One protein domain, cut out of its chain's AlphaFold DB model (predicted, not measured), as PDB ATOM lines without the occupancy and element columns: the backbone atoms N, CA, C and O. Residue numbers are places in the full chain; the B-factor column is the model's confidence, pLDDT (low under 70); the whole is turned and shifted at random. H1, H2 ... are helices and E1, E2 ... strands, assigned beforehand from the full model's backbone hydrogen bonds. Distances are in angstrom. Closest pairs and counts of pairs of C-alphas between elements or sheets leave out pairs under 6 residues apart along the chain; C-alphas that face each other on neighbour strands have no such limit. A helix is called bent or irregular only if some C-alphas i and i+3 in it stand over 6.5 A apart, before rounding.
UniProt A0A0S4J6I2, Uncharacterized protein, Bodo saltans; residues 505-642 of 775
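Overview. This is residues 505 to 642 of the 775 residues of an uncharacterized protein of Bodo saltans (UniProt A0A0S4J6I2). A small, strongly twisted sheet of four strands forms the core, with H5 packed along E2 on one face and H4 on the opposite face. H2 sits beside the edge strand E1, H1 packs on H5, H3 folds back from H2 to meet the end of H4, and a long loop, residues 623 to 635, leads from H5 out to H6, the element farthest from the middle, with low confidence from residue 630 to residue 642. The printed part has 138 residues with six named helices and four named strands, in the order H1 H2 H3 E1 E2 E3 H4 E4 H5 H6. The sheet's order is E1 E2 E3 E4, mixed, with E3 and E4 parallel and the other neighbours antiparallel; the class is mixed, helices and strands. The whole is compact, with a radius of gyration of the C-alphas of 14.0 A, and the C-alphas span 39 by 30 by 28 A.

Along the chain. H1, residues 505 to 514, begins with C-alpha 505 at (121.656, 146.978, 178.523) and is 14.2 A long; it is irregular, with C-alphas 510 and 513 8.0 A apart. H2, residues 519 to 526, is neither bent nor irregular, but only just: C-alphas 519 and 522 are 6.1 A apart. H3, residues 532 to 542, is 15.1 A long. E1, residues 548 to 554, begins with C-alpha 548 at (111.054, 162.348, 183.782) and is 18.7 A long. E2, residues 557 to 563, is 18.8 A long, and E3 holds residues 568 to 571. H4, residues 577 to 590, is 19.9 A long, and E4 holds residues 595 to 598. H5, residues 610 to 622, is 18.2 A long. H6, residues 636 to 642, ends with C-alpha 642 at (127.840, 145.313, 190.788).

Arrangement. E1, E2 and E3 form a meander, each strand the antiparallel neighbour of the one before. In the hairpin of E1 and E2, N 552 and O 559 are 2.9 A apart, within hydrogen-bond range. In the hairpin of E2 and E3, N 569 and O 562 are 2.8 A apart. E3, H4 and E4 form a strand-helix-strand unit, two parallel neighbour strands with a helix between, and its crossover is right-handed; N 596 and O 568 are 2.8 A apart. The sheet and its helices make three layers, helices on both faces: H3 and H4 on one face, H1 and H5 on the other. H5, at a height of 8.1 A over the sheet, lies over E2, with 10 of its 13 C-alphas, and only just not over E1, with 2; its closest C-alphas to E2 are those of Ala 614 and Ala 560, 4.5 A. H1 and H5 touch at His 514 and Ala 622, C-alphas 6.2 A apart, the same way at a shallow tilt of 12 degrees. H2 stands at the sheet's level, its height 2.9 A. H2 and H3 form a helical hairpin and touch at Trp 525 and Thr 532, C-alphas 6.8 A apart. H4 touches H3 with residues 589 to 590 alone, the C-alphas of Leu 590 and Arg 536 being 5.6 A apart; the two are about perpendicular at 85 degrees. H6 is not on the sheet; H5 and H6 are close but not clearly touching, the C-alphas of Leu 612 and Arg 639 being 7.7 A apart. Every O i to N i+4 pair is within hydrogen-bond range in H3, H4 and H5, against 4 of 6 in H1, 3 of 4 in H2 and 1 of 3 in H6, where 4 of 4 O i to N i+3 pairs are.

Size, cuts and confidence. The C-alphas farthest apart, those of Thr 533 and Pro 637, are 39.7 A apart. The printed part has no cut. The links E4 to H5 and H5 to H6 are long, with 11 and 13 residues. The mean pLDDT of the printed part is 90.8; residues 630 to 642 are under 70.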
ATOM      1  N   ASP A 505     122.393 148.049 177.853       93.56
ATOM      2  CA  ASP A 505     121.656 146.978 178.523       93.56
ATOM      3  C   ASP A 505     122.054 146.854 180.007       93.56
ATOM      4  O   ASP A 505     121.207 146.549 180.843       93.56
ATOM      5  N   ASP A 506     123.314 147.143 180.364       93.50
ATOM      6  CA  ASP A 506     123.744 147.216 181.770       93.50
ATOM      7  C   ASP A 506     123.031 148.355 182.508       93.50
ATOM      8  O   ASP A 506     122.551 148.171 183.622       93.50
ATOM      9  N   LEU A 507     122.927 149.534 181.885       94.81
ATOM     10  CA  LEU A 507     122.218 150.678 182.465       94.81
ATOM     11  C   LEU A 507     120.715 150.407 182.586       94.81
ATOM     12  O   LEU A 507     120.129 150.710 183.623       94.81
ATOM     13  N   ASP A 508     120.115 149.777 181.578       94.94
ATOM     14  CA  ASP A 508     118.701 149.397 181.595       94.94
ATOM     15  C   ASP A 508     118.402 148.345 182.681       94.94
ATOM     16  O   ASP A 508     117.345 148.399 183.306       94.94
ATOM     17  N   ARG A 509     119.349 147.451 183.001       92.50
ATOM     18  CA  ARG A 509     119.251 146.550 184.169       92.50
ATOM     19  C   ARG A 509     119.434 147.279 185.504       92.50
ATOM     20  O   ARG A 509     118.729 146.966 186.456       92.50
ATOM     21  N   LEU A 510     120.377 148.220 185.589       92.06
ATOM     22  CA  LEU A 510     120.743 148.898 186.840       92.06
ATOM     23  C   LEU A 510     119.737 149.967 187.280       92.06
ATOM     24  O   LEU A 510     119.520 150.136 188.478       92.06
ATOM     25  N   VAL A 511     119.163 150.720 186.337       95.19
ATOM     26  CA  VAL A 511     118.269 151.855 186.639       95.19
ATOM     27  C   VAL A 511     116.964 151.862 185.848       95.19
ATOM     28  O   VAL A 511     116.191 152.803 186.005       95.19
ATOM     29  N   GLY A 512     116.665 150.825 185.054       93.19
ATOM     30  CA  GLY A 512     115.454 150.757 184.223       93.19
ATOM     31  C   GLY A 512     114.152 151.000 184.992       93.19
ATOM     32  O   GLY A 512     113.292 151.739 184.526       93.19
ATOM     33  N   ALA A 513     114.046 150.472 186.217       93.19
ATOM     34  CA  ALA A 513     112.908 150.695 187.121       93.19
ATOM     35  C   ALA A 513     112.724 152.163 187.573       93.19
ATOM     36  O   ALA A 513     111.672 152.524 188.097       93.19
ATOM     37  N   HIS A 514     113.735 153.011 187.370       94.62
ATOM     38  CA  HIS A 514     113.768 154.423 187.755       94.62
ATOM     39  C   HIS A 514     113.857 155.378 186.553       94.62
ATOM     40  O   HIS A 514     113.972 156.589 186.741       94.62
ATOM     41  N   THR A 515     113.803 154.857 185.322       95.44
ATOM     42  CA  THR A 515     113.849 155.647 184.084       95.44
ATOM     43  C   THR A 515     112.627 155.388 183.219       95.44
ATOM     44  O   THR A 515     112.357 154.246 182.861       95.44
ATOM     45  N   GLN A 516     111.929 156.438 182.786       94.94
ATOM     46  CA  GLN A 516     110.768 156.296 181.894       94.94
ATOM     47  C   GLN A 516     111.158 156.004 180.432       94.94
ATOM     48  O   GLN A 516     110.293 155.749 179.594       94.94
ATOM     49  N   LEU A 517     112.452 156.055 180.108       95.00
ATOM     50  CA  LEU A 517     112.994 155.720 178.796       95.00
ATOM     51  C   LEU A 517     114.301 154.925 178.972       95.00
ATOM     52  O   LEU A 517     115.212 155.442 179.625       95.00
ATOM     53  N   PRO A 518     114.439 153.732 178.361       95.94
ATOM     54  CA  PRO A 518     115.675 152.963 178.436       95.94
ATOM     55  C   PRO A 518     116.842 153.705 177.770       95.94
ATOM     56  O   PRO A 518     116.692 154.318 176.706       95.94
ATOM     57  N   ALA A 519     118.034 153.597 178.355       94.94
ATOM     58  CA  ALA A 519     119.299 154.100 177.831       94.94
ATOM     59  C   ALA A 519     119.566 153.597 176.398       94.94
ATOM     60  O   ALA A 519     120.099 154.337 175.557       94.94
ATOM     61  N   ALA A 520     119.122 152.376 176.068       94.88
ATOM     62  CA  ALA A 520     119.185 151.840 174.711       94.88
ATOM     63  C   ALA A 520     118.390 152.662 173.676       94.88
ATOM     64  O   ALA A 520     118.763 152.665 172.500       94.88
ATOM     65  N   ALA A 521     117.337 153.397 174.058       94.69
ATOM     66  CA  ALA A 521     116.512 154.159 173.115       94.69
ATOM     67  C   ALA A 521     117.304 155.272 172.407       94.69
ATOM     68  O   ALA A 521     117.242 155.390 171.181       94.69
ATOM     69  N   PHE A 522     118.118 156.039 173.142       91.06
ATOM     70  CA  PHE A 522     118.983 157.068 172.546       91.06
ATOM     71  C   PHE A 522     120.061 156.467 171.637       91.06
ATOM     72  O   PHE A 522     120.390 157.051 170.601       91.06
ATOM     73  N   PHE A 523     120.592 155.291 171.988       88.12
ATOM     74  CA  PHE A 523     121.555 154.571 171.154       88.12
ATOM     75  C   PHE A 523     120.913 154.090 169.842       88.12
ATOM     76  O   PHE A 523     121.434 154.364 168.759       88.12
ATOM     77  N   ARG A 524     119.738 153.451 169.922       93.06
ATOM     78  CA  ARG A 524     118.972 152.983 168.756       93.06
ATOM     79  C   ARG A 524     118.539 154.147 167.859       93.06
ATOM     80  O   ARG A 524     118.736 154.060 166.651       93.06
ATOM     81  N   TRP A 525     118.049 155.255 168.421       94.81
ATOM     82  CA  TRP A 525     117.705 156.469 167.662       94.81
ATOM     83  C   TRP A 525     118.902 157.051 166.904       94.81
ATOM     84  O   TRP A 525     118.812 157.296 165.701       94.81
ATOM     85  N   ARG A 526     120.059 157.215 167.567       91.19
ATOM     86  CA  ARG A 526     121.285 157.715 166.918       91.19
ATOM     87  C   ARG A 526     121.749 156.847 165.747       91.19
ATOM     88  O   ARG A 526     122.330 157.385 164.807       91.19
ATOM     89  N   ASN A 527     121.492 155.543 165.810       90.81
ATOM     90  CA  ASN A 527     121.852 154.575 164.774       90.81
ATOM     91  C   ASN A 527     120.732 154.354 163.735       90.81
ATOM     92  O   ASN A 527     120.876 153.500 162.866       90.81
ATOM     93  N   GLY A 528     119.624 155.103 163.808       94.00
ATOM     94  CA  GLY A 528     118.495 155.001 162.876       94.00
ATOM     95  C   GLY A 528     117.544 153.821 163.119       94.00
ATOM     96  O   GLY A 528     116.645 153.604 162.314       94.00
ATOM     97  N   GLY A 529     117.706 153.076 164.218       94.75
ATOM     98  CA  GLY A 529     116.815 151.977 164.613       94.75
ATOM     99  C   GLY A 529     115.504 152.422 165.278       94.75
ATOM    100  O   GLY A 529     114.613 151.604 165.469       94.75
ATOM    101  N   ILE A 530     115.381 153.703 165.637       96.38
ATOM    102  CA  ILE A 530     114.144 154.359 166.098       96.38
ATOM    103  C   ILE A 530     114.067 155.710 165.376       96.38
ATOM    104  O   ILE A 530     115.097 156.380 165.244       96.38
ATOM    105  N   THR A 531     112.892 156.141 164.904       97.19
ATOM    106  CA  THR A 531     112.779 157.456 164.250       97.19
ATOM    107  C   THR A 531     112.771 158.596 165.274       97.19
ATOM    108  O   THR A 531     112.438 158.420 166.446       97.19
ATOM    109  N   THR A 532     113.111 159.813 164.841       96.88
ATOM    110  CA  THR A 532     113.009 161.011 165.697       96.88
ATOM    111  C   THR A 532     111.576 161.261 166.173       96.88
ATOM    112  O   THR A 532     111.386 161.761 167.278       96.88
ATOM    113  N   THR A 533     110.574 160.896 165.367       97.00
ATOM    114  CA  THR A 533     109.155 161.013 165.724       97.00
ATOM    115  C   THR A 533     108.786 160.031 166.834       97.00
ATOM    116  O   THR A 533     108.160 160.439 167.807       97.00
ATOM    117  N   ASP A 534     109.241 158.779 166.745       97.12
ATOM    118  CA  ASP A 534     108.954 157.750 167.754       97.12
ATOM    119  C   ASP A 534     109.635 158.061 169.088       97.12
ATOM    120  O   ASP A 534     108.997 157.978 170.136       97.12
ATOM    121  N   LEU A 535     110.912 158.472 169.065       97.00
ATOM    122  CA  LEU A 535     111.615 158.870 170.287       97.00
ATOM    123  C   LEU A 535     110.966 160.112 170.916       97.00
ATOM    124  O   LEU A 535     110.805 160.163 172.135       97.00
ATOM    125  N   ARG A 536     110.529 161.086 170.104       95.81
ATOM    126  CA  ARG A 536     109.752 162.229 170.603       95.81
ATOM    127  C   ARG A 536     108.441 161.764 171.240       95.81
ATOM    128  O   ARG A 536     108.162 162.177 172.353       95.81
ATOM    129  N   ALA A 537     107.681 160.873 170.604       95.06
ATOM    130  CA  ALA A 537     106.426 160.350 171.152       95.06
ATOM    131  C   ALA A 537     106.620 159.514 172.435       95.06
ATOM    132  O   ALA A 537     105.751 159.501 173.306       95.06
ATOM    133  N   GLN A 538     107.755 158.822 172.585       95.19
ATOM    134  CA  GLN A 538     108.138 158.173 173.844       95.19
ATOM    135  C   GLN A 538     108.432 159.218 174.931       95.19
ATOM    136  O   GLN A 538     107.847 159.139 176.005       95.19
ATOM    137  N   LEU A 539     109.238 160.242 174.634       94.31
ATOM    138  CA  LEU A 539     109.541 161.337 175.567       94.31
ATOM    139  C   LEU A 539     108.307 162.184 175.935       94.31
ATOM    140  O   LEU A 539     108.195 162.627 177.073       94.31
ATOM    141  N   THR A 540     107.365 162.391 175.010       92.38
ATOM    142  CA  THR A 540     106.104 163.104 175.269       92.38
ATOM    143  C   THR A 540     105.191 162.320 176.209       92.38
ATOM    144  O   THR A 540     104.669 162.917 177.141       92.38
ATOM    145  N   ARG A 541     105.049 160.998 176.032       91.44
ATOM    146  CA  ARG A 541     104.302 160.150 176.982       91.44
ATOM    147  C   ARG A 541     105.008 160.055 178.335       91.44
ATOM    148  O   ARG A 541     104.382 160.163 179.379       91.44
ATOM    149  N   ALA A 542     106.334 159.928 178.329       87.75
ATOM    150  CA  ALA A 542     107.134 159.915 179.550       87.75
ATOM    151  C   ALA A 542     107.008 161.228 180.355       87.75
ATOM    152  O   ALA A 542     107.026 161.192 181.582       87.75
ATOM    153  N   ARG A 543     106.796 162.368 179.678       83.12
ATOM    154  CA  ARG A 543     106.529 163.684 180.286       83.12
ATOM    155  C   ARG A 543     105.205 163.802 181.041       83.12
ATOM    156  O   ARG A 543     105.066 164.744 181.809       83.12
ATOM    157  N   GLU A 544     104.266 162.869 180.892       83.62
ATOM    158  CA  GLU A 544     103.099 162.782 181.788       83.62
ATOM    159  C   GLU A 544     103.537 162.482 183.238       83.62
ATOM    160  O   GLU A 544     102.846 162.820 184.196       83.62
ATOM    161  N   TRP A 545     104.740 161.921 183.398       73.75
ATOM    162  CA  TRP A 545     105.387 161.579 184.657       73.75
ATOM    163  C   TRP A 545     106.530 162.571 184.916       73.75
ATOM    164  O   TRP A 545     107.706 162.262 184.708       73.75
ATOM    165  N   THR A 546     106.197 163.799 185.325       77.19
ATOM    166  CA  THR A 546     107.202 164.791 185.749       77.19
ATOM    167  C   THR A 546     107.606 164.583 187.215       77.19
ATOM    168  O   THR A 546     106.711 164.550 188.063       77.19
ATOM    169  N   PRO A 547     108.906 164.552 187.564       88.12
ATOM    170  CA  PRO A 547     110.073 164.667 186.684       88.12
ATOM    171  C   PRO A 547     110.392 163.364 185.930       88.12
ATOM    172  O   PRO A 547     110.431 162.281 186.512       88.12
ATOM    173  N   THR A 548     110.697 163.485 184.638       94.12
ATOM    174  CA  THR A 548     111.054 162.348 183.782       94.12
ATOM    175  C   THR A 548     112.568 162.138 183.794       94.12
ATOM    176  O   THR A 548     113.318 163.005 183.345       94.12
ATOM    177  N   LEU A 549     113.037 160.990 184.276       97.00
ATOM    178  CA  LEU A 549     114.448 160.624 184.369       97.00
ATOM    179  C   LEU A 549     114.840 159.672 183.234       97.00
ATOM    180  O   LEU A 549     114.174 158.669 182.977       97.00
ATOM    181  N   PHE A 550     115.951 159.966 182.561       96.81
ATOM    182  CA  PHE A 550     116.546 159.070 181.564       96.81
ATOM    183  C   PHE A 550     118.024 159.385 181.325       96.81
ATOM    184  O   PHE A 550     118.506 160.493 181.591       96.81
ATOM    185  N   ILE A 551     118.746 158.399 180.790       97.19
ATOM    186  CA  ILE A 551     120.170 158.503 180.463       97.19
ATOM    187  C   ILE A 551     120.349 158.717 178.953       97.19
ATOM    188  O   ILE A 551     119.711 158.066 178.125       97.19
ATOM    189  N   VAL A 552     121.248 159.632 178.585       97.06
ATOM    190  CA  VAL A 552     121.558 160.006 177.198       97.06
ATOM    191  C   VAL A 552     122.965 159.547 176.818       97.06
ATOM    192  O   VAL A 552     123.914 159.736 177.578       97.06
ATOM    193  N   HIS A 553     123.117 159.010 175.601       95.75
ATOM    194  CA  HIS A 553     124.416 158.641 175.034       95.75
ATOM    195  C   HIS A 553     124.943 159.675 174.021       95.75
ATOM    196  O   HIS A 553     124.411 159.841 172.914       95.75
ATOM    197  N   ALA A 554     126.049 160.338 174.356       94.88
ATOM    198  CA  ALA A 554     126.688 161.351 173.523       94.88
ATOM    199  C   ALA A 554     128.179 161.040 173.312       94.88
ATOM    200  O   ALA A 554     128.993 161.267 174.193       94.88
ATOM    201  N   ARG A 555     128.561 160.561 172.117       89.69
ATOM    202  CA  ARG A 555     129.967 160.286 171.729       89.69
ATOM    203  C   ARG A 555     130.735 159.385 172.712       89.69
ATOM    204  O   ARG A 555     131.803 159.769 173.179       89.69
ATOM    205  N   PHE A 556     130.214 158.186 172.981       90.75
ATOM    206  CA  PHE A 556     130.831 157.213 173.902       90.75
ATOM    207  C   PHE A 556     130.825 157.656 175.376       90.75
ATOM    208  O   PHE A 556     131.570 157.124 176.193       90.75
ATOM    209  N   HIS A 557     129.974 158.629 175.716       95.69
ATOM    210  CA  HIS A 557     129.808 159.154 177.065       95.69
ATOM    211  C   HIS A 557     128.336 159.106 177.481       95.69
ATOM    212  O   HIS A 557     127.448 159.488 176.711       95.69
ATOM    213  N   TRP A 558     128.096 158.617 178.695       97.19
ATOM    214  CA  TRP A 558     126.777 158.505 179.314       97.19
ATOM    215  C   TRP A 558     126.518 159.698 180.232       97.19
ATOM    216  O   TRP A 558     127.400 160.113 180.983       97.19
ATOM    217  N   VAL A 559     125.307 160.250 180.166       97.88
ATOM    218  CA  VAL A 559     124.922 161.471 180.885       97.88
ATOM    219  C   VAL A 559     123.528 161.294 181.483       97.88
ATOM    220  O   VAL A 559     122.603 160.924 180.761       97.88
ATOM    221  N   ALA A 560     123.365 161.566 182.780       98.06
ATOM    222  CA  ALA A 560     122.053 161.538 183.426       98.06
ATOM    223  C   ALA A 560     121.288 162.833 183.153       98.06
ATOM    224  O   ALA A 560     121.865 163.926 183.191       98.06
ATOM    225  N   THR A 561     119.985 162.715 182.906       98.06
ATOM    226  CA  THR A 561     119.126 163.869 182.646       98.06
ATOM    227  C   THR A 561     117.779 163.763 183.349       98.06
ATOM    228  O   THR A 561     117.254 162.670 183.563       98.06
ATOM    229  N   GLU A 562     117.226 164.927 183.675       97.56
ATOM    230  CA  GLU A 562     115.871 165.112 184.184       97.56
ATOM    231  C   GLU A 562     115.135 166.078 183.254       97.56
ATOM    232  O   GLU A 562     115.612 167.177 182.971       97.56
ATOM    233  N   LEU A 563     113.979 165.665 182.753       96.88
ATOM    234  CA  LEU A 563     113.124 166.456 181.882       96.88
ATOM    235  C   LEU A 563     111.834 166.789 182.636       96.88
ATOM    236  O   LEU A 563     111.079 165.906 183.035       96.88
ATOM    237  N   THR A 564     111.578 168.080 182.807       95.00
ATOM    238  CA  THR A 564     110.290 168.615 183.261       95.00
ATOM    239  C   THR A 564     109.550 169.209 182.059       95.00
ATOM    240  O   THR A 564     110.007 169.077 180.918       95.00
ATOM    241  N   ASN A 565     108.406 169.863 182.275       91.00
ATOM    242  CA  ASN A 565     107.661 170.539 181.205       91.00
ATOM    243  C   ASN A 565     108.449 171.702 180.579       91.00
ATOM    244  O   ASN A 565     108.475 171.838 179.353       91.00
ATOM    245  N   ASP A 566     109.178 172.456 181.403       93.44
ATOM    246  CA  ASP A 566     109.824 173.709 180.994       93.44
ATOM    247  C   ASP A 566     111.351 173.605 180.886       93.44
ATOM    248  O   ASP A 566     111.986 174.441 180.244       93.44
ATOM    249  N   GLN A 567     111.965 172.590 181.504       96.19
ATOM    250  CA  GLN A 567     113.420 172.473 181.613       96.19
ATOM    251  C   GLN A 567     113.916 171.072 181.256       96.19
ATOM    252  O   GLN A 567     113.278 170.066 181.561       96.19
ATOM    253  N   TRP A 568     115.103 171.011 180.651       97.69
ATOM    254  CA  TRP A 568     115.876 169.781 180.509       97.69
ATOM    255  C   TRP A 568     117.191 169.942 181.271       97.69
ATOM    256  O   TRP A 568     118.083 170.675 180.847       97.69
ATOM    257  N   ILE A 569     117.277 169.316 182.438       98.19
ATOM    258  CA  ILE A 569     118.399 169.402 183.371       98.19
ATOM    259  C   ILE A 569     119.366 168.249 183.106       98.19
ATOM    260  O   ILE A 569     118.951 167.115 182.860       98.19
ATOM    261  N   ILE A 570     120.666 168.543 183.143       98.19
ATOM    262  CA  ILE A 570     121.722 167.600 182.768       98.19
ATOM    263  C   ILE A 570     122.845 167.586 183.803       98.19
ATOM    264  O   ILE A 570     123.408 168.638 184.118       98.19
ATOM    265  N   TRP A 571     123.228 166.383 184.241       97.94
ATOM    266  CA  TRP A 571     124.394 166.135 185.093       97.94
ATOM    267  C   TRP A 571     125.423 165.287 184.349       97.94
ATOM    268  O   TRP A 571     125.182 164.134 183.988       97.94
ATOM    269  N   ASP A 572     126.586 165.886 184.117       97.44
ATOM    270  CA  ASP A 572     127.658 165.344 183.288       97.44
ATOM    271  C   ASP A 572     128.937 165.207 184.127       97.44
ATOM    272  O   ASP A 572     129.484 166.207 184.596       97.44
ATOM    273  N   SER A 573     129.409 163.970 184.312       96.25
ATOM    274  CA  SER A 573     130.604 163.658 185.106       96.25
ATOM    275  C   SER A 573     131.929 163.889 184.370       96.25
ATOM    276  O   SER A 573     132.980 163.885 185.007       96.25
ATOM    277  N   ALA A 574     131.917 164.130 183.054       94.88
ATOM    278  CA  ALA A 574     133.090 164.567 182.288       94.88
ATOM    279  C   ALA A 574     132.691 165.644 181.262       94.88
ATOM    280  O   ALA A 574     132.704 165.400 180.049       94.88
ATOM    281  N   PRO A 575     132.353 166.863 181.732       93.44
ATOM    282  CA  PRO A 575     131.753 167.893 180.899       93.44
ATOM    283  C   PRO A 575     132.670 168.322 179.757       93.44
ATOM    284  O   PRO A 575     133.656 169.033 179.949       93.44
ATOM    285  N   SER A 576     132.292 167.948 178.532       95.44
ATOM    286  CA  SER A 576     133.027 168.303 177.317       95.44
ATOM    287  C   SER A 576     132.202 169.190 176.382       95.44
ATOM    288  O   SER A 576     130.987 169.037 176.231       95.44
ATOM    289  N   ARG A 577     132.871 170.115 175.681       96.50
ATOM    290  CA  ARG A 577     132.223 170.988 174.683       96.50
ATOM    291  C   ARG A 577     131.543 170.187 173.563       96.50
ATOM    292  O   ARG A 577     130.537 170.636 173.023       96.50
ATOM    293  N   ALA A 578     132.081 169.012 173.230       95.44
ATOM    294  CA  ALA A 578     131.538 168.123 172.208       95.44
ATOM    295  C   ALA A 578     130.229 167.451 172.655       95.44
ATOM    296  O   ALA A 578     129.257 167.485 171.907       95.44
ATOM    297  N   VAL A 579     130.181 166.913 173.881       95.81
ATOM    298  CA  VAL A 579     128.958 166.348 174.483       95.81
ATOM    299  C   VAL A 579     127.872 167.417 174.593       95.81
ATOM    300  O   VAL A 579     126.757 167.209 174.119       95.81
ATOM    301  N   ARG A 580     128.213 168.611 175.103       97.69
ATOM    302  CA  ARG A 580     127.270 169.740 175.209       97.69
ATOM    303  C   ARG A 580     126.676 170.150 173.857       97.69
ATOM    304  O   ARG A 580     125.475 170.384 173.765       97.69
ATOM    305  N   ALA A 581     127.496 170.211 172.805       97.50
ATOM    306  CA  ALA A 581     127.038 170.550 171.458       97.50
ATOM    307  C   ALA A 581     126.146 169.459 170.835       97.50
ATOM    308  O   ALA A 581     125.150 169.785 170.188       97.50
ATOM    309  N   ASP A 582     126.473 168.179 171.044       96.81
ATOM    310  CA  ASP A 582     125.641 167.059 170.590       96.81
ATOM    311  C   ASP A 582     124.280 167.058 171.307       96.81
ATOM    312  O   ASP A 582     123.253 166.939 170.644       96.81
ATOM    313  N   ILE A 583     124.238 167.280 172.626       97.50
ATOM    314  CA  ILE A 583     122.971 167.309 173.373       97.50
ATOM    315  C   ILE A 583     122.125 168.546 173.024       97.50
ATOM    316  O   ILE A 583     120.920 168.421 172.815       97.50
ATOM    317  N   ALA A 584     122.732 169.722 172.829       97.81
ATOM    318  CA  ALA A 584     122.014 170.896 172.315       97.81
ATOM    319  C   ALA A 584     121.440 170.669 170.898       97.81
ATOM    320  O   ALA A 584     120.400 171.224 170.541       97.81
ATOM    321  N   LYS A 585     122.080 169.818 170.082       97.19
ATOM    322  CA  LYS A 585     121.512 169.353 168.807       97.19
ATOM    323  C   LYS A 585     120.361 168.362 169.031       97.19
ATOM    324  O   LYS A 585     119.381 168.417 168.291       97.19
ATOM    325  N   PHE A 586     120.443 167.488 170.035       96.94
ATOM    326  CA  PHE A 586     119.343 166.584 170.390       96.94
ATOM    327  C   PHE A 586     118.102 167.354 170.845       96.94
ATOM    328  O   PHE A 586     117.023 167.033 170.361       96.94
ATOM    329  N   ALA A 587     118.256 168.408 171.657       97.12
ATOM    330  CA  ALA A 587     117.145 169.265 172.088       97.12
ATOM    331  C   ALA A 587     116.347 169.791 170.888       97.12
ATOM    332  O   ALA A 587     115.146 169.553 170.764       97.12
ATOM    333  N   LYS A 588     117.055 170.399 169.929       97.62
ATOM    334  CA  LYS A 588     116.473 170.963 168.703       97.62
ATOM    335  C   LYS A 588     115.835 169.904 167.805       97.62
ATOM    336  O   LYS A 588     114.756 170.134 167.272       97.62
ATOM    337  N   ASN A 589     116.468 168.741 167.657       96.69
ATOM    338  CA  ASN A 589     115.922 167.642 166.859       96.69
ATOM    339  C   ASN A 589     114.657 167.032 167.488       96.69
ATOM    340  O   ASN A 589     113.726 166.661 166.774       96.69
ATOM    341  N   LEU A 590     114.622 166.906 168.814       96.38
ATOM    342  CA  LEU A 590     113.535 166.265 169.552       96.38
ATOM    343  C   LEU A 590     112.435 167.247 169.984       96.38
ATOM    344  O   LEU A 590     111.390 166.786 170.424       96.38
ATOM    345  N   CYS A 591     112.610 168.556 169.764       96.12
ATOM    346  CA  CYS A 591     111.723 169.624 170.251       96.12
ATOM    347  C   CYS A 591     111.621 169.662 171.789       96.12
ATOM    348  O   CYS A 591     110.545 169.871 172.342       96.12
ATOM    349  N   LEU A 592     112.748 169.443 172.472       95.62
ATOM    350  CA  LEU A 592     112.878 169.573 173.928       95.62
ATOM    351  C   LEU A 592     113.342 170.995 174.306       95.62
ATOM    352  O   LEU A 592     113.920 171.678 173.454       95.62
ATOM    353  N   PRO A 593     113.150 171.429 175.569       96.88
ATOM    354  CA  PRO A 593     113.756 172.653 176.089       96.88
ATOM    355  C   PRO A 593     115.280 172.675 175.914       96.88
ATOM    356  O   PRO A 593     115.927 171.623 175.859       96.88
ATOM    357  N   ASP A 594     115.867 173.874 175.857       97.94
ATOM    358  CA  ASP A 594     117.323 174.011 175.791       97.94
ATOM    359  C   ASP A 594     117.983 173.408 177.058       97.94
ATOM    360  O   ASP A 594     117.502 173.621 178.177       97.94
ATOM    361  N   PRO A 595     119.076 172.637 176.907       98.19
ATOM    362  CA  PRO A 595     119.637 171.846 177.997       98.19
ATOM    363  C   PRO A 595     120.414 172.699 179.011       98.19
ATOM    364  O   PRO A 595     121.425 173.331 178.684       98.19
ATOM    365  N   THR A 596     119.993 172.632 180.273       98.12
ATOM    366  CA  THR A 596     120.630 173.285 181.420       98.12
ATOM    367  C   THR A 596     121.600 172.320 182.099       98.12
ATOM    368  O   THR A 596     121.205 171.389 182.798       98.12
ATOM    369  N   PHE A 597     122.900 172.550 181.907       97.44
ATOM    370  CA  PHE A 597     123.962 171.757 182.531       97.44
ATOM    371  C   PHE A 597     124.237 172.251 183.951       97.44
ATOM    372  O   PHE A 597     124.856 173.306 184.124       97.44
ATOM    373  N   LEU A 598     123.824 171.476 184.951       96.19
ATOM    374  CA  LEU A 598     124.138 171.757 186.348       96.19
ATOM    375  C   LEU A 598     125.520 171.197 186.731       96.19
ATOM    376  O   LEU A 598     126.024 170.273 186.083       96.19
ATOM    377  N   PRO A 599     126.163 171.746 187.776       93.69
ATOM    378  CA  PRO A 599     127.335 171.124 188.374       93.69
ATOM    379  C   PRO A 599     127.018 169.715 188.892       93.69
ATOM    380  O   PRO A 599     125.935 169.468 189.422       93.69
ATOM    381  N   ALA A 600     127.970 168.801 188.739       93.94
ATOM    382  CA  ALA A 600     127.859 167.410 189.152       93.94
ATOM    383  C   ALA A 600     129.241 166.877 189.575       93.94
ATOM    384  O   ALA A 600     130.262 167.453 189.170       93.94
ATOM    385  N   PRO A 601     129.299 165.767 190.333       92.62
ATOM    386  CA  PRO A 601     130.547 165.093 190.647       92.62
ATOM    387  C   PRO A 601     131.291 164.679 189.380       92.62
ATOM    388  O   PRO A 601     130.684 164.159 188.443       92.62
ATOM    389  N   GLN A 602     132.604 164.903 189.345       92.62
ATOM    390  CA  GLN A 602     133.414 164.593 188.167       92.62
ATOM    391  C   GLN A 602     134.179 163.286 188.341       92.62
ATOM    392  O   GLN A 602     134.846 163.082 189.358       92.62
ATOM    393  N   GLN A 603     134.108 162.442 187.311       91.44
ATOM    394  CA  GLN A 603     134.918 161.233 187.206       91.44
ATOM    395  C   GLN A 603     136.384 161.603 186.938       91.44
ATOM    396  O   GLN A 603     136.685 162.670 186.392       91.44
ATOM    397  N   ALA A 604     137.317 160.715 187.281       85.62
ATOM    398  CA  ALA A 604     138.732 160.941 186.991       85.62
ATOM    399  C   ALA A 604     138.985 161.041 185.472       85.62
ATOM    400  O   ALA A 604     138.372 160.323 184.676       85.62
ATOM    401  N   THR A 605     139.907 161.909 185.049       84.75
ATOM    402  CA  THR A 605     140.246 162.088 183.627       84.75
ATOM    403  C   THR A 605     140.672 160.761 182.993       84.75
ATOM    404  O   THR A 605     141.636 160.145 183.438       84.75
ATOM    405  N   GLY A 606     139.970 160.336 181.938       84.50
ATOM    406  CA  GLY A 606     140.237 159.070 181.244       84.50
ATOM    407  C   GLY A 606     139.658 157.819 181.917       84.50
ATOM    408  O   GLY A 606     139.915 156.719 181.439       84.50
ATOM    409  N   SER A 607     138.881 157.959 182.997       87.06
ATOM    410  CA  SER A 607     138.127 156.838 183.569       87.06
ATOM    411  C   SER A 607     136.930 156.445 182.691       87.06
ATOM    412  O   SER A 607     136.335 157.272 182.001       87.06
ATOM    413  N   MET A 608     136.584 155.156 182.729       91.25
ATOM    414  CA  MET A 608     135.477 154.542 181.980       91.25
ATOM    415  C   MET A 608     134.233 154.394 182.880       91.25
ATOM    416  O   MET A 608     133.545 153.369 182.878       91.25
ATOM    417  N   GLU A 609     133.984 155.405 183.720       93.38
ATOM    418  CA  GLU A 609     132.987 155.384 184.800       93.38
ATOM    419  C   GLU A 609     131.714 156.180 184.462       93.38
ATOM    420  O   GLU A 609     130.771 156.180 185.248       93.38
ATOM    421  N   CYS A 610     131.630 156.815 183.287       95.69
ATOM    422  CA  CYS A 610     130.515 157.691 182.904       95.69
ATOM    423  C   CYS A 610     129.134 157.044 183.081       95.69
ATOM    424  O   CYS A 610     128.218 157.693 183.578       95.69
ATOM    425  N   GLY A 611     129.006 155.754 182.754       95.44
ATOM    426  CA  GLY A 611     127.781 154.985 182.982       95.44
ATOM    427  C   GLY A 611     127.437 154.819 184.466       95.44
ATOM    428  O   GLY A 611     126.280 154.979 184.834       95.44
ATOM    429  N   LEU A 612     128.426 154.566 185.333       94.25
ATOM    430  CA  LEU A 612     128.215 154.444 186.785       94.25
ATOM    431  C   LEU A 612     127.774 155.776 187.391       94.25
ATOM    432  O   LEU A 612     126.853 155.805 188.201       94.25
ATOM    433  N   PHE A 613     128.396 156.880 186.969       95.56
ATOM    434  CA  PHE A 613     127.969 158.217 187.376       95.56
ATOM    435  C   PHE A 613     126.553 158.525 186.892       95.56
ATOM    436  O   PHE A 613     125.743 158.990 187.685       95.56
ATOM    437  N   ALA A 614     126.226 158.224 185.632       97.19
ATOM    438  CA  ALA A 614     124.880 158.430 185.111       97.19
ATOM    439  C   ALA A 614     123.833 157.605 185.887       97.19
ATOM    440  O   ALA A 614     122.819 158.156 186.309       97.19
ATOM    441  N   ALA A 615     124.111 156.326 186.161       95.75
ATOM    442  CA  ALA A 615     123.253 155.475 186.982       95.75
ATOM    443  C   ALA A 615     123.081 156.025 188.411       95.75
ATOM    444  O   ALA A 615     121.954 156.203 188.869       95.75
ATOM    445  N   LEU A 616     124.177 156.372 189.097       95.00
ATOM    446  CA  LEU A 616     124.141 156.938 190.451       95.00
ATOM    447  C   LEU A 616     123.348 158.253 190.505       95.00
ATOM    448  O   LEU A 616     122.562 158.465 191.425       95.00
ATOM    449  N   PHE A 617     123.533 159.132 189.520       96.56
ATOM    450  CA  PHE A 617     122.798 160.391 189.413       96.56
ATOM    451  C   PHE A 617     121.298 160.141 189.233       96.56
ATOM    452  O   PHE A 617     120.500 160.726 189.962       96.56
ATOM    453  N   THR A 618     120.910 159.227 188.339       96.50
ATOM    454  CA  THR A 618     119.512 158.807 188.172       96.50
ATOM    455  C   THR A 618     118.924 158.250 189.473       96.50
ATOM    456  O   THR A 618     117.846 158.685 189.869       96.50
ATOM    457  N   LEU A 619     119.637 157.368 190.184       94.69
ATOM    458  CA  LEU A 619     119.179 156.802 191.461       94.69
ATOM    459  C   LEU A 619     119.017 157.868 192.555       94.69
ATOM    460  O   LEU A 619     118.014 157.871 193.266       94.69
ATOM    461  N   LEU A 620     119.956 158.815 192.667       92.75
ATOM    462  CA  LEU A 620     119.843 159.936 193.606       92.75
ATOM    463  C   LEU A 620     118.607 160.795 193.310       92.75
ATOM    464  O   LEU A 620     117.865 161.120 194.237       92.75
ATOM    465  N   ARG A 621     118.348 161.124 192.037       96.00
ATOM    466  CA  ARG A 621     117.161 161.901 191.639       96.00
ATOM    467  C   ARG A 621     115.860 161.133 191.858       96.00
ATOM    468  O   ARG A 621     114.915 161.719 192.378       96.00
ATOM    469  N   ALA A 622     115.829 159.836 191.549       93.69
ATOM    470  CA  ALA A 622     114.681 158.967 191.809       93.69
ATOM    471  C   ALA A 622     114.360 158.861 193.312       93.69
ATOM    472  O   ALA A 622     113.195 158.858 193.696       93.69
ATOM    473  N   ALA A 623     115.384 158.877 194.172       92.06
ATOM    474  CA  ALA A 623     115.244 158.950 195.628       92.06
ATOM    475  C   ALA A 623     114.939 160.369 196.167       92.06
ATOM    476  O   ALA A 623     115.053 160.605 197.371       92.06
ATOM    477  N   GLY A 624     114.622 161.340 195.301       94.06
ATOM    478  CA  GLY A 624     114.341 162.732 195.675       94.06
ATOM    479  C   GLY A 624     115.557 163.530 196.168       94.06
ATOM    480  O   GLY A 624     115.407 164.670 196.610       94.06
ATOM    481  N   ARG A 625     116.772 162.973 196.095       92.12
ATOM    482  CA  ARG A 625     117.998 163.602 196.605       92.12
ATOM    483  C   ARG A 625     118.613 164.557 195.567       92.12
ATOM    484  O   ARG A 625     118.488 164.339 194.356       92.12
ATOM    485  N   PRO A 626     119.279 165.642 195.998       92.88
ATOM    486  CA  PRO A 626     120.059 166.490 195.103       92.88
ATOM    487  C   PRO A 626     121.363 165.789 194.688       92.88
ATOM    488  O   PRO A 626     121.929 165.001 195.443       92.88
ATOM    489  N   ILE A 627     121.872 166.118 193.500       92.56
ATOM    490  CA  ILE A 627     123.205 165.684 193.055       92.56
ATOM    491  C   ILE A 627     124.249 166.690 193.579       92.56
ATOM    492  O   ILE A 627     124.088 167.892 193.347       92.56
ATOM    493  N   PRO A 628     125.305 166.249 194.293       86.06
ATOM    494  CA  PRO A 628     126.244 167.158 194.949       86.06
ATOM    495  C   PRO A 628     127.141 167.882 193.926       86.06
ATOM    496  O   PRO A 628     127.783 167.234 193.107       86.06
ATOM    497  N   PRO A 629     127.255 169.221 193.952       79.38
ATOM    498  CA  PRO A 629     127.697 169.974 192.776       79.38
ATOM    499  C   PRO A 629     129.177 169.816 192.377       79.38
ATOM    500  O   PRO A 629     129.505 170.060 191.216       79.38
ATOM    501  N   HIS A 630     130.087 169.459 193.299       63.12
ATOM    502  CA  HIS A 630     131.539 169.647 193.094       63.12
ATOM    503  C   HIS A 630     132.478 168.592 193.724       63.12
ATOM    504  O   HIS A 630     133.628 168.906 194.032       63.12
ATOM    505  N   ALA A 631     132.048 167.340 193.895       62.97
ATOM    506  CA  ALA A 631     132.935 166.284 194.396       62.97
ATOM    507  C   ALA A 631     133.707 165.585 193.253       62.97
ATOM    508  O   ALA A 631     133.104 165.136 192.282       62.97
ATOM    509  N   SER A 632     135.035 165.451 193.345       56.69
ATOM    510  CA  SER A 632     135.778 164.511 192.489       56.69
ATOM    511  C   SER A 632     135.883 163.173 193.211       56.69
ATOM    512  O   SER A 632     136.696 163.041 194.124       56.69
ATOM    513  N   ILE A 633     135.039 162.220 192.821       63.81
ATOM    514  CA  ILE A 633     134.914 160.884 193.422       63.81
ATOM    515  C   ILE A 633     135.372 159.856 192.374       63.81
ATOM    516  O   ILE A 633     135.308 160.130 191.176       63.81
ATOM    517  N   ALA A 634     135.841 158.684 192.798       62.44
ATOM    518  CA  ALA A 634     136.034 157.533 191.915       62.44
ATOM    519  C   ALA A 634     135.015 156.449 192.281       62.44
ATOM    520  O   ALA A 634     134.969 156.018 193.433       62.44
ATOM    521  N   LEU A 635     134.209 156.003 191.316       69.75
ATOM    522  CA  LEU A 635     133.177 154.981 191.515       69.75
ATOM    523  C   LEU A 635     133.660 153.562 191.165       69.75
ATOM    524  O   LEU A 635     132.892 152.613 191.311       69.75
ATOM    525  N   ALA A 636     134.932 153.382 190.782       63.09
ATOM    526  CA  ALA A 636     135.550 152.064 190.590       63.09
ATOM    527  C   ALA A 636     135.245 151.026 191.699       63.09
ATOM    528  O   ALA A 636     134.987 149.878 191.336       63.09
ATOM    529  N   PRO A 637     135.235 151.359 193.013       56.47
ATOM    530  CA  PRO A 637     134.886 150.384 194.052       56.47
ATOM    531  C   PRO A 637     133.449 149.862 193.912       56.47
ATOM    532  O   PRO A 637     133.198 148.675 194.085       56.47
ATOM    533  N   LEU A 638     132.516 150.730 193.509       57.16
ATOM    534  CA  LEU A 638     131.103 150.391 193.355       57.16
ATOM    535  C   LEU A 638     130.874 149.412 192.186       57.16
ATOM    536  O   LEU A 638     130.001 148.555 192.273       57.16
ATOM    537  N   ARG A 639     131.717 149.449 191.140       58.81
ATOM    538  CA  ARG A 639     131.687 148.456 190.046       58.81
ATOM    539  C   ARG A 639     132.018 147.037 190.512       58.81
ATOM    540  O   ARG A 639     131.452 146.093 189.969       58.81
ATOM    541  N   ALA A 640     132.903 146.870 191.499       57.41
ATOM    542  CA  ALA A 640     133.224 145.541 192.022       57.41
ATOM    543  C   ALA A 640     131.977 144.874 192.631       57.41
ATOM    544  O   ALA A 640     131.683 143.728 192.308       57.41
ATOM    545  N   HIS A 641     131.192 145.632 193.402       55.50
ATOM    546  CA  HIS A 641     129.943 145.155 194.003       55.50
ATOM    547  C   HIS A 641     128.828 144.886 192.986       55.50
ATOM    548  O   HIS A 641     128.023 143.984 193.199       55.50
ATOM    549  N   LEU A 642     128.783 145.621 191.868       56.66
ATOM    550  CA  LEU A 642     127.840 145.313 190.788       56.66
ATOM    551  C   LEU A 642     128.176 143.976 190.115       56.66
ATOM    552  O   LEU A 642     127.278 143.186 189.849       56.66
TER     553      LEU A 642